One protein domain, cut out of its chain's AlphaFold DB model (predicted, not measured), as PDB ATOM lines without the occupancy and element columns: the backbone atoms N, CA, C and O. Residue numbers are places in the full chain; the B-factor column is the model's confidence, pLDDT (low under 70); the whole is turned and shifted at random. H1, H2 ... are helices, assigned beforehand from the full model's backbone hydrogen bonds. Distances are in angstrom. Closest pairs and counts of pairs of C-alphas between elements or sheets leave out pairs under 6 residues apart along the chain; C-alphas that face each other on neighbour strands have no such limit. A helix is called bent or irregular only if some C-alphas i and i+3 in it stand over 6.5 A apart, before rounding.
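What this domain is: This is residues 37 to 113 of the 825 residues of an uncharacterized protein of Aureobasidium pullulans (UniProt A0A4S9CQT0). What shape is seen first? Two small groups of short helices sit at the two ends of an elongated body, H1 to H4 in one and H5 to H7 in the other, and the unnamed stretch of residues 94 to 105 passes through the middle between them. What is it made of? The printed part has 77 residues, with seven named helices in the order H1 to H7 and no named strand: the class is all helix. How tightly is it built? It is compact, with a radius of gyration of the C-alphas of 12.6 A and spans of 37 by 21 by 19 A.

How they stand to each other: What surrounds the longest helix? H5, residues 76 to 84, touches H6, residues 87 to 93, opposite ways at a steep tilt of 46 degrees, their closest C-alphas being those of Ile 82 and Cys 90, 5.7 A apart. It touches H7, residues 106 to 112, the same way at a steep tilt of 63 degrees, with the C-alphas of Arg 80 and Val 111 closest at 5.5 A. How does the other group meet? H2, residues 47 to 51, and H4, residues 61 to 67, only just touch, with 3 pairs of C-alphas within 8 A, the closest being Val 50 and Ala 63 at 5.6 A. H2 and H3, residues 53 to 59, only just touch, and only at the corner, where the C-alphas of Leu 51 and Arg 57 are closest at 4.8 A. H1, residues 37 to 42, is close to H2 but not clearly touching, with the C-alphas of Ile 40 and Ala 47 closest at 5.6 A. Do the groups touch? H1, H2, H3 and H4 are apart from H5, H6 and H7, H4 only just from H7 at 8.3 A. What do the backbones show? Each O i to N i+4 pair is within hydrogen-bond range in H1, H2, H4 and H5, against 0 of 3 in H3, 1 of 3 in H6 and 0 of 3 in H7, whose O i to N i+3 pairs within range are 3 of 4, 2 of 4 and 3 of 4.

Where its parts are: Where do the helices begin and end? H1 begins at C-alpha 37 (-43.286, 2.609, 8.756), and H7 ends at C-alpha 112 (-46.163, 28.768, 9.177). How long are the longer ones? H5 measures 12.3 A, H3 12.1 A and H7 10.7 A from first to last C-alpha. Which are irregular? H3, H6 and H7 are, with C-alphas 54 and 57 8.5 A apart, 88 and 91 7.8 A, and 107 and 110 7.4 A.

The domain as a whole: How far does it reach? The two C-alphas farthest apart, those of Asp 45 and His 113, are 38.2 A apart. Which link is long? H6 to H7 has 12 residues between, and in it residues 98 to 99 pair with 103 to 104, antiparallel. Is anything cut or uncertain? The printed part has no cut, and residues 101 to 102 have pLDDT under 70, against a mean of 86.6 for the printed part of this model.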
ATOM      1  N   THR A  37     -43.068   4.053   8.916       88.31
ATOM      2  CA  THR A  37     -43.286   2.609   8.756       88.31
ATOM      3  C   THR A  37     -42.161   1.920   7.987       88.31
ATOM      4  O   THR A  37     -41.843   0.778   8.298       88.31
ATOM      5  N   THR A  38     -41.532   2.612   7.031       88.12
ATOM      6  CA  THR A  38     -40.323   2.149   6.338       88.12
ATOM      7  C   THR A  38     -39.177   2.024   7.340       88.12
ATOM      8  O   THR A  38     -38.667   0.930   7.540       88.12
ATOM      9  N   TRP A  39     -38.865   3.102   8.070       91.62
ATOM     10  CA  TRP A  39     -37.768   3.089   9.046       91.62
ATOM     11  C   TRP A  39     -37.957   2.038  10.154       91.62
ATOM     12  O   TRP A  39     -37.009   1.328  10.465       91.62
ATOM     13  N   ILE A  40     -39.175   1.875  10.694       91.50
ATOM     14  CA  ILE A  40     -39.484   0.850  11.716       91.50
ATOM     15  C   ILE A  40     -39.253  -0.572  11.191       91.50
ATOM     16  O   ILE A  40     -38.720  -1.405  11.918       91.50
ATOM     17  N   ARG A  41     -39.666  -0.862   9.950       91.31
ATOM     18  CA  ARG A  41     -39.452  -2.173   9.316       91.31
ATOM     19  C   ARG A  41     -37.961  -2.452   9.111       91.31
ATOM     20  O   ARG A  41     -37.539  -3.593   9.245       91.31
ATOM     21  N   ASP A  42     -37.201  -1.411   8.789       91.31
ATOM     22  CA  ASP A  42     -35.783  -1.513   8.448       91.31
ATOM     23  C   ASP A  42     -34.873  -1.478   9.703       91.31
ATOM     24  O   ASP A  42     -33.730  -1.911   9.629       91.31
ATOM     25  N   HIS A  43     -35.386  -1.018  10.858       91.00
ATOM     26  CA  HIS A  43     -34.686  -0.939  12.158       91.00
ATOM     27  C   HIS A  43     -35.546  -1.519  13.315       91.00
ATOM     28  O   HIS A  43     -35.879  -0.796  14.266       91.00
ATOM     29  N   PRO A  44     -35.955  -2.803  13.263       91.25
ATOM     30  CA  PRO A  44     -36.957  -3.362  14.175       91.25
ATOM     31  C   PRO A  44     -36.521  -3.377  15.649       91.25
ATOM     32  O   PRO A  44     -37.353  -3.138  16.523       91.25
ATOM     33  N   ASP A  45     -35.236  -3.599  15.935       91.38
ATOM     34  CA  ASP A  45     -34.704  -3.700  17.305       91.38
ATOM     35  C   ASP A  45     -34.424  -2.327  17.947       91.38
ATOM     36  O   ASP A  45     -34.551  -2.138  19.163       91.38
ATOM     37  N   GLU A  46     -34.094  -1.322  17.132       91.06
ATOM     38  CA  GLU A  46     -33.890   0.055  17.595       91.06
ATOM     39  C   GLU A  46     -35.212   0.801  17.789       91.06
ATOM     40  O   GLU A  46     -35.338   1.626  18.701       91.06
ATOM     41  N   ALA A  47     -36.220   0.510  16.959       90.62
ATOM     42  CA  ALA A  47     -37.494   1.220  16.950       90.62
ATOM     43  C   ALA A  47     -38.175   1.313  18.336       90.62
ATOM     44  O   ALA A  47     -38.526   2.435  18.722       90.62
ATOM     45  N   PRO A  48     -38.304   0.241  19.150       89.56
ATOM     46  CA  PRO A  48     -38.858   0.322  20.505       89.56
ATOM     47  C   PRO A  48     -38.117   1.315  21.409       89.56
ATOM     48  O   PRO A  48     -38.746   2.037  22.187       89.56
ATOM     49  N   ASN A  49     -36.791   1.392  21.279       90.75
ATOM     50  CA  ASN A  49     -35.943   2.274  22.074       90.75
ATOM     51  C   ASN A  49     -36.059   3.733  21.611       90.75
ATOM     52  O   ASN A  49     -36.293   4.627  22.431       90.75
ATOM     53  N   VAL A  50     -35.951   3.980  20.302       90.38
ATOM     54  CA  VAL A  50     -35.965   5.323  19.693       90.38
ATOM     55  C   VAL A  50     -37.344   5.982  19.785       90.38
ATOM     56  O   VAL A  50     -37.437   7.160  20.141       90.38
ATOM     57  N   LEU A  51     -38.418   5.230  19.517       89.25
ATOM     58  CA  LEU A  51     -39.804   5.719  19.472       89.25
ATOM     59  C   LEU A  51     -40.529   5.634  20.817       89.25
ATOM     60  O   LEU A  51     -41.388   6.474  21.112       89.25
ATOM     61  N   GLY A  52     -40.177   4.652  21.649       88.38
ATOM     62  CA  GLY A  52     -40.906   4.333  22.871       88.38
ATOM     63  C   GLY A  52     -42.333   3.838  22.605       88.38
ATOM     64  O   GLY A  52     -42.804   3.754  21.470       88.38
ATOM     65  N   LYS A  53     -43.059   3.536  23.687       84.75
ATOM     66  CA  LYS A  53     -44.454   3.072  23.608       84.75
ATOM     67  C   LYS A  53     -45.321   4.083  22.841       84.75
ATOM     68  O   LYS A  53     -45.253   5.288  23.094       84.75
ATOM     69  N   ASN A  54     -46.136   3.578  21.915       82.19
ATOM     70  CA  ASN A  54     -47.069   4.340  21.075       82.19
ATOM     71  C   ASN A  54     -46.423   5.528  20.331       82.19
ATOM     72  O   ASN A  54     -47.057   6.567  20.140       82.19
ATOM     73  N   ASN A  55     -45.152   5.391  19.937       87.00
ATOM     74  CA  ASN A  55     -44.360   6.409  19.241       87.00
ATOM     75  C   ASN A  55     -44.236   7.756  19.982       87.00
ATOM     76  O   ASN A  55     -43.949   8.786  19.369       87.00
ATOM     77  N   ALA A  56     -44.425   7.776  21.307       85.12
ATOM     78  CA  ALA A  56     -44.467   9.008  22.095       85.12
ATOM     79  C   ALA A  56     -43.183   9.859  21.983       85.12
ATOM     80  O   ALA A  56     -43.249  11.091  22.062       85.12
ATOM     81  N   ARG A  57     -42.018   9.234  21.748       88.62
ATOM     82  CA  ARG A  57     -40.737   9.939  21.571       88.62
ATOM     83  C   ARG A  57     -40.636  10.703  20.246       88.62
ATOM     84  O   ARG A  57     -39.812  11.604  20.191       88.62
ATOM     85  N   LEU A  58     -41.508  10.475  19.248       88.25
ATOM     86  CA  LEU A  58     -41.591  11.321  18.035       88.25
ATOM     87  C   LEU A  58     -41.822  12.803  18.346       88.25
ATOM     88  O   LEU A  58     -41.523  13.656  17.517       88.25
ATOM     89  N   SER A  59     -42.362  13.118  19.527       84.81
ATOM     90  CA  SER A  59     -42.499  14.488  20.031       84.81
ATOM     91  C   SER A  59     -41.157  15.175  20.309       84.81
ATOM     92  O   SER A  59     -41.090  16.404  20.242       84.81
ATOM     93  N   LYS A  60     -40.073  14.418  20.514       89.06
ATOM     94  CA  LYS A  60     -38.728  14.920  20.813       89.06
ATOM     95  C   LYS A  60     -37.832  15.025  19.562       89.06
ATOM     96  O   LYS A  60     -37.924  14.162  18.685       89.06
ATOM     97  N   PRO A  61     -36.957  16.044  19.457       88.69
ATOM     98  CA  PRO A  61     -36.133  16.254  18.268       88.69
ATOM     99  C   PRO A  61     -35.034  15.196  18.094       88.69
ATOM    100  O   PRO A  61     -34.657  14.925  16.958       88.69
ATOM    101  N   GLU A  62     -34.555  14.562  19.169       90.06
ATOM    102  CA  GLU A  62     -33.492  13.548  19.097       90.06
ATOM    103  C   GLU A  62     -33.994  12.290  18.381       90.06
ATOM    104  O   GLU A  62     -33.358  11.821  17.445       90.06
ATOM    105  N   ALA A  63     -35.194  11.807  18.726       90.69
ATOM    106  CA  ALA A  63     -35.812  10.682  18.020       90.69
ATOM    107  C   ALA A  63     -36.064  11.019  16.540       90.69
ATOM    108  O   ALA A  63     -35.804  10.197  15.666       90.69
ATOM    109  N   ARG A  64     -36.501  12.251  16.234       92.56
ATOM    110  CA  ARG A  64     -36.641  12.714  14.843       92.56
ATOM    111  C   ARG A  64     -35.304  12.772  14.097       92.56
ATOM    112  O   ARG A  64     -35.319  12.630  12.881       92.56
ATOM    113  N   LEU A  65     -34.182  13.012  14.781       91.75
ATOM    114  CA  LEU A  65     -32.834  13.000  14.196       91.75
ATOM    115  C   LEU A  65     -32.329  11.577  13.938       91.75
ATOM    116  O   LEU A  65     -31.764  11.355  12.877       91.75
ATOM    117  N   THR A  66     -32.592  10.616  14.829       90.94
ATOM    118  CA  THR A  66     -32.274   9.198  14.580       90.94
ATOM    119  C   THR A  66     -33.071   8.633  13.400       90.94
ATOM    120  O   THR A  66     -32.510   7.969  12.540       90.94
ATOM    121  N   ILE A  67     -34.376   8.921  13.334       91.38
ATOM    122  CA  ILE A  67     -35.263   8.373  12.291       91.38
ATOM    123  C   ILE A  67     -35.041   9.075  10.947       91.38
ATOM    124  O   ILE A  67     -35.069   8.427   9.907       91.38
ATOM    125  N   TRP A  68     -34.832  10.396  10.953       93.38
ATOM    126  CA  TRP A  68     -34.591  11.212   9.760       93.38
ATOM    127  C   TRP A  68     -33.418  12.169  10.025       93.38
ATOM    128  O   TRP A  68     -33.654  13.290  10.498       93.38
ATOM    129  N   PRO A  69     -32.166  11.765   9.758       89.75
ATOM    130  CA  PRO A  69     -30.996  12.613   9.985       89.75
ATOM    131  C   PRO A  69     -30.957  13.801   8.994       89.75
ATOM    132  O   PRO A  69     -31.758  13.838   8.053       89.75
ATOM    133  N   PRO A  70     -30.131  14.842   9.224       86.81
ATOM    134  CA  PRO A  70     -30.185  16.096   8.462       86.81
ATOM    135  C   PRO A  70     -30.093  15.939   6.939       86.81
ATOM    136  O   PRO A  70     -30.779  16.650   6.210       86.81
ATOM    137  N   GLU A  71     -29.312  14.974   6.469       86.38
ATOM    138  CA  GLU A  71     -28.953  14.738   5.068       86.38
ATOM    139  C   GLU A  71     -30.168  14.300   4.238       86.38
ATOM    140  O   GLU A  71     -30.289  14.635   3.060       86.38
ATOM    141  N   VAL A  72     -31.122  13.595   4.860       86.88
ATOM    142  CA  VAL A  72     -32.357  13.159   4.188       86.88
ATOM    143  C   VAL A  72     -33.476  14.199   4.267       86.88
ATOM    144  O   VAL A  72     -34.512  14.013   3.625       86.88
ATOM    145  N   ARG A  73     -33.299  15.316   4.986       90.12
ATOM    146  CA  ARG A  73     -34.323  16.367   5.147       90.12
ATOM    147  C   ARG A  73     -34.343  17.354   3.980       90.12
ATOM    148  O   ARG A  73     -33.346  17.576   3.304       90.12
ATOM    149  N   HIS A  74     -35.507  17.953   3.762       88.88
ATOM    150  CA  HIS A  74     -35.700  19.092   2.866       88.88
ATOM    151  C   HIS A  74     -34.970  20.342   3.355       88.88
ATOM    152  O   HIS A  74     -34.814  20.536   4.564       88.88
ATOM    153  N   THR A  75     -34.639  21.224   2.413       85.69
ATOM    154  CA  THR A  75     -34.202  22.595   2.704       85.69
ATOM    155  C   THR A  75     -35.324  23.423   3.342       85.69
ATOM    156  O   THR A  75     -36.509  23.081   3.258       85.69
ATOM    157  N   ASP A  76     -34.976  24.564   3.940       85.50
ATOM    158  CA  ASP A  76     -35.969  25.461   4.539       85.50
ATOM    159  C   ASP A  76     -36.950  26.043   3.499       85.50
ATOM    160  O   ASP A  76     -38.139  26.211   3.792       85.50
ATOM    161  N   SER A  77     -36.492  26.288   2.265       81.12
ATOM    162  CA  SER A  77     -37.336  26.718   1.141       81.12
ATOM    163  C   SER A  77     -38.310  25.617   0.704       81.12
ATOM    164  O   SER A  77     -39.509  25.874   0.574       81.12
ATOM    165  N   GLN A  78     -37.844  24.370   0.585       85.19
ATOM    166  CA  GLN A  78     -38.690  23.206   0.300       85.19
ATOM    167  C   GLN A  78     -39.715  22.954   1.422       85.19
ATOM    168  O   GLN A  78     -40.876  22.666   1.134       85.19
ATOM    169  N   LEU A  79     -39.360  23.140   2.702       88.12
ATOM    170  CA  LEU A  79     -40.324  23.058   3.813       88.12
ATOM    171  C   LEU A  79     -41.424  24.130   3.722       88.12
ATOM    172  O   LEU A  79     -42.598  23.822   3.958       88.12
ATOM    173  N   ARG A  80     -41.080  25.366   3.334       85.12
ATOM    174  CA  ARG A  80     -42.073  26.419   3.046       85.12
ATOM    175  C   ARG A  80     -42.951  26.061   1.847       85.12
ATOM    176  O   ARG A  80     -44.159  26.283   1.915       85.12
ATOM    177  N   ALA A  81     -42.386  25.471   0.797       82.81
ATOM    178  CA  ALA A  81     -43.126  25.034  -0.386       82.81
ATOM    179  C   ALA A  81     -44.130  23.916  -0.049       82.81
ATOM    180  O   ALA A  81     -45.311  24.025  -0.380       82.81
ATOM    181  N   ILE A  82     -43.698  22.904   0.713       86.88
ATOM    182  CA  ILE A  82     -44.546  21.826   1.246       86.88
ATOM    183  C   ILE A  82     -45.728  22.387   2.042       86.88
ATOM    184  O   ILE A  82     -46.856  21.926   1.882       86.88
ATOM    185  N   TRP A  83     -45.493  23.382   2.899       86.25
ATOM    186  CA  TRP A  83     -46.557  23.988   3.700       86.25
ATOM    187  C   TRP A  83     -47.512  24.870   2.882       86.25
ATOM    188  O   TRP A  83     -48.718  24.871   3.146       86.25
ATOM    189  N   LYS A  84     -46.983  25.611   1.898       84.19
ATOM    190  CA  LYS A  84     -47.735  26.548   1.050       84.19
ATOM    191  C   LYS A  84     -48.609  25.829   0.018       84.19
ATOM    192  O   LYS A  84     -49.785  26.155  -0.094       84.19
ATOM    193  N   PHE A  85     -48.047  24.856  -0.699       82.12
ATOM    194  CA  PHE A  85     -48.698  24.191  -1.834       82.12
ATOM    195  C   PHE A  85     -49.208  22.786  -1.494       82.12
ATOM    196  O   PHE A  85     -50.303  22.403  -1.900       82.12
ATOM    197  N   CYS A  86     -48.464  22.022  -0.690       79.88
ATOM    198  CA  CYS A  86     -48.766  20.616  -0.394       79.88
ATOM    199  C   CYS A  86     -49.371  20.392   1.002       79.88
ATOM    200  O   CYS A  86     -49.298  19.280   1.526       79.88
ATOM    201  N   ASN A  87     -49.977  21.424   1.605       80.44
ATOM    202  CA  ASN A  87     -50.464  21.425   2.990       80.44
ATOM    203  C   ASN A  87     -51.164  20.116   3.443       80.44
ATOM    204  O   ASN A  87     -50.682  19.518   4.402       80.44
ATOM    205  N   PRO A  88     -52.204  19.578   2.760       79.88
ATOM    206  CA  PRO A  88     -52.879  18.344   3.196       79.88
ATOM    207  C   PRO A  88     -51.977  17.093   3.247       79.88
ATOM    208  O   PRO A  88     -52.290  16.140   3.962       79.88
ATOM    209  N   LEU A  89     -50.858  17.097   2.517       83.62
ATOM    210  CA  LEU A  89     -49.883  16.007   2.431       83.62
ATOM    211  C   LEU A  89     -48.564  16.328   3.158       83.62
ATOM    212  O   LEU A  89     -47.624  15.536   3.087       83.62
ATOM    213  N   CYS A  90     -48.461  17.448   3.885       87.88
ATOM    214  CA  CYS A  90     -47.189  17.914   4.452       87.88
ATOM    215  C   CYS A  90     -46.525  16.891   5.393       87.88
ATOM    216  O   CYS A  90     -45.304  16.765   5.420       87.88
ATOM    217  N   TRP A  91     -47.334  16.106   6.111       86.19
ATOM    218  CA  TRP A  91     -46.905  15.024   7.001       86.19
ATOM    219  C   TRP A  91     -46.485  13.739   6.269       86.19
ATOM    220  O   TRP A  91     -45.811  12.907   6.868       86.19
ATOM    221  N   GLN A  92     -46.866  13.562   4.998       87.06
ATOM    222  CA  GLN A  92     -46.387  12.466   4.145       87.06
ATOM    223  C   GLN A  92     -45.075  12.836   3.451       87.06
ATOM    224  O   GLN A  92     -44.195  11.993   3.325       87.06
ATOM    225  N   LEU A  93     -44.939  14.094   3.019       88.38
ATOM    226  CA  LEU A  93     -43.722  14.589   2.372       88.38
ATOM    227  C   LEU A  93     -42.589  14.777   3.393       88.38
ATOM    228  O   LEU A  93     -41.488  14.275   3.190       88.38
ATOM    229  N   ALA A  94     -42.868  15.450   4.516       91.25
ATOM    230  CA  ALA A  94     -41.901  15.743   5.575       91.25
ATOM    231  C   ALA A  94     -42.422  15.317   6.973       91.25
ATOM    232  O   ALA A  94     -42.717  16.173   7.815       91.25
ATOM    233  N   PRO A  95     -42.509  14.002   7.268       90.88
ATOM    234  CA  PRO A  95     -43.001  13.471   8.553       90.88
ATOM    235  C   PRO A  95     -42.180  13.904   9.783       90.88
ATOM    236  O   PRO A  95     -42.706  13.963  10.897       90.88
ATOM    237  N   TYR A  96     -40.904  14.258   9.599       91.81
ATOM    238  CA  TYR A  96     -40.062  14.849  10.648       91.81
ATOM    239  C   TYR A  96     -40.420  16.317  10.946       91.81
ATOM    240  O   TYR A  96     -40.135  16.803  12.036       91.81
ATOM    241  N   ALA A  97     -41.020  17.038   9.995       90.88
ATOM    242  CA  ALA A  97     -41.371  18.447  10.156       90.88
ATOM    243  C   ALA A  97     -42.817  18.628  10.622       90.88
ATOM    244  O   ALA A  97     -43.068  19.496  11.457       90.88
ATOM    245  N   PHE A  98     -43.752  17.793  10.147       90.38
ATOM    246  CA  PHE A  98     -45.189  17.939  10.400       90.38
ATOM    247  C   PHE A  98     -45.832  16.699  11.028       90.38
ATOM    248  O   PHE A  98     -45.620  15.567  10.603       90.38
ATOM    249  N   ARG A  99     -46.709  16.934  12.008       85.50
ATOM    250  CA  ARG A  99     -47.589  15.926  12.612       85.50
ATOM    251  C   ARG A  99     -48.799  15.678  11.703       85.50
ATOM    252  O   ARG A  99     -49.257  16.592  11.018       85.50
ATOM    253  N   SER A 100     -49.411  14.497  11.806       71.06
ATOM    254  CA  SER A 100     -50.616  14.063  11.061       71.06
ATOM    255  C   SER A 100     -51.896  14.899  11.284       71.06
ATOM    256  O   SER A 100     -52.948  14.579  10.744       71.06
ATOM    257  N   GLY A 101     -51.819  15.986  12.058       68.19
ATOM    258  CA  GLY A 101     -52.877  16.985  12.252       68.19
ATOM    259  C   GLY A 101     -52.565  18.349  11.623       68.19
ATOM    260  O   GLY A 101     -53.013  19.361  12.160       68.19
ATOM    261  N   LEU A 102     -51.756  18.384  10.555       65.50
ATOM    262  CA  LEU A 102     -51.350  19.590   9.807       65.50
ATOM    263  C   LEU A 102     -50.750  20.692  10.696       65.50
ATOM    264  O   LEU A 102     -51.080  21.873  10.587       65.50
ATOM    265  N   ARG A 103     -49.870  20.292  11.619       77.88
ATOM    266  CA  ARG A 103     -49.094  21.210  12.463       77.88
ATOM    267  C   ARG A 103     -47.622  20.818  12.437       77.88
ATOM    268  O   ARG A 103     -47.342  19.629  12.624       77.88
ATOM    269  N   PRO A 104     -46.692  21.768  12.253       87.69
ATOM    270  CA  PRO A 104     -45.279  21.483  12.430       87.69
ATOM    271  C   PRO A 104     -44.961  21.104  13.886       87.69
ATOM    272  O   PRO A 104     -45.734  21.401  14.803       87.69
ATOM    273  N   TYR A 105     -43.815  20.460  14.110       88.75
ATOM    274  CA  TYR A 105     -43.193  20.450  15.437       88.75
ATOM    275  C   TYR A 105     -42.652  21.844  15.778       88.75
ATOM    276  O   TYR A 105     -42.520  22.711  14.914       88.75
ATOM    277  N   ASP A 106     -42.374  22.079  17.054       85.31
ATOM    278  CA  ASP A 106     -42.140  23.419  17.583       85.31
ATOM    279  C   ASP A 106     -40.875  24.077  16.982       85.31
ATOM    280  O   ASP A 106     -40.891  25.277  16.704       85.31
ATOM    281  N   GLU A 107     -39.843  23.297  16.623       85.75
ATOM    282  CA  GLU A 107     -38.649  23.775  15.902       85.75
ATOM    283  C   GLU A 107     -38.865  24.050  14.399       85.75
ATOM    284  O   GLU A 107     -37.986  24.609  13.746       85.75
ATOM    285  N   PHE A 108     -40.028  23.683  13.854       88.88
ATOM    286  CA  PHE A 108     -40.468  23.971  12.481       88.88
ATOM    287  C   PHE A 108     -41.678  24.926  12.442       88.88
ATOM    288  O   PHE A 108     -42.258  25.174  11.386       88.88
ATOM    289  N   SER A 109     -42.068  25.504  13.585       86.75
ATOM    290  CA  SER A 109     -43.178  26.467  13.691       86.75
ATOM    291  C   SER A 109     -43.012  27.691  12.776       86.75
ATOM    292  O   SER A 109     -43.993  28.182  12.217       86.75
ATOM    293  N   TRP A 110     -41.766  28.116  12.541       85.06
ATOM    294  CA  TRP A 110     -41.385  29.194  11.624       85.06
ATOM    295  C   TRP A 110     -41.859  28.983  10.176       85.06
ATOM    296  O   TRP A 110     -42.040  29.967   9.458       85.06
ATOM    297  N   VAL A 111     -42.119  27.739   9.750       85.50
ATOM    298  CA  VAL A 111     -42.625  27.424   8.403       85.50
ATOM    299  C   VAL A 111     -44.018  28.034   8.177       85.50
ATOM    300  O   VAL A 111     -44.326  28.486   7.076       85.50
ATOM    301  N   MET A 112     -44.839  28.128   9.232       78.19
ATOM    302  CA  MET A 112     -46.163  28.768   9.177       78.19
ATOM    303  C   MET A 112     -46.100  30.301   9.164       78.19
ATOM    304  O   MET A 112     -47.114  30.956   8.922       78.19
ATOM    305  N   HIS A 113     -44.942  30.888   9.467       73.06
ATOM    306  CA  HIS A 113     -44.777  32.329   9.572       73.06
ATOM    307  C   HIS A 113     -44.199  32.896   8.274       73.06
ATOM    308  O   HIS A 113     -43.044  32.642   7.915       73.06
TER     309      HIS A 113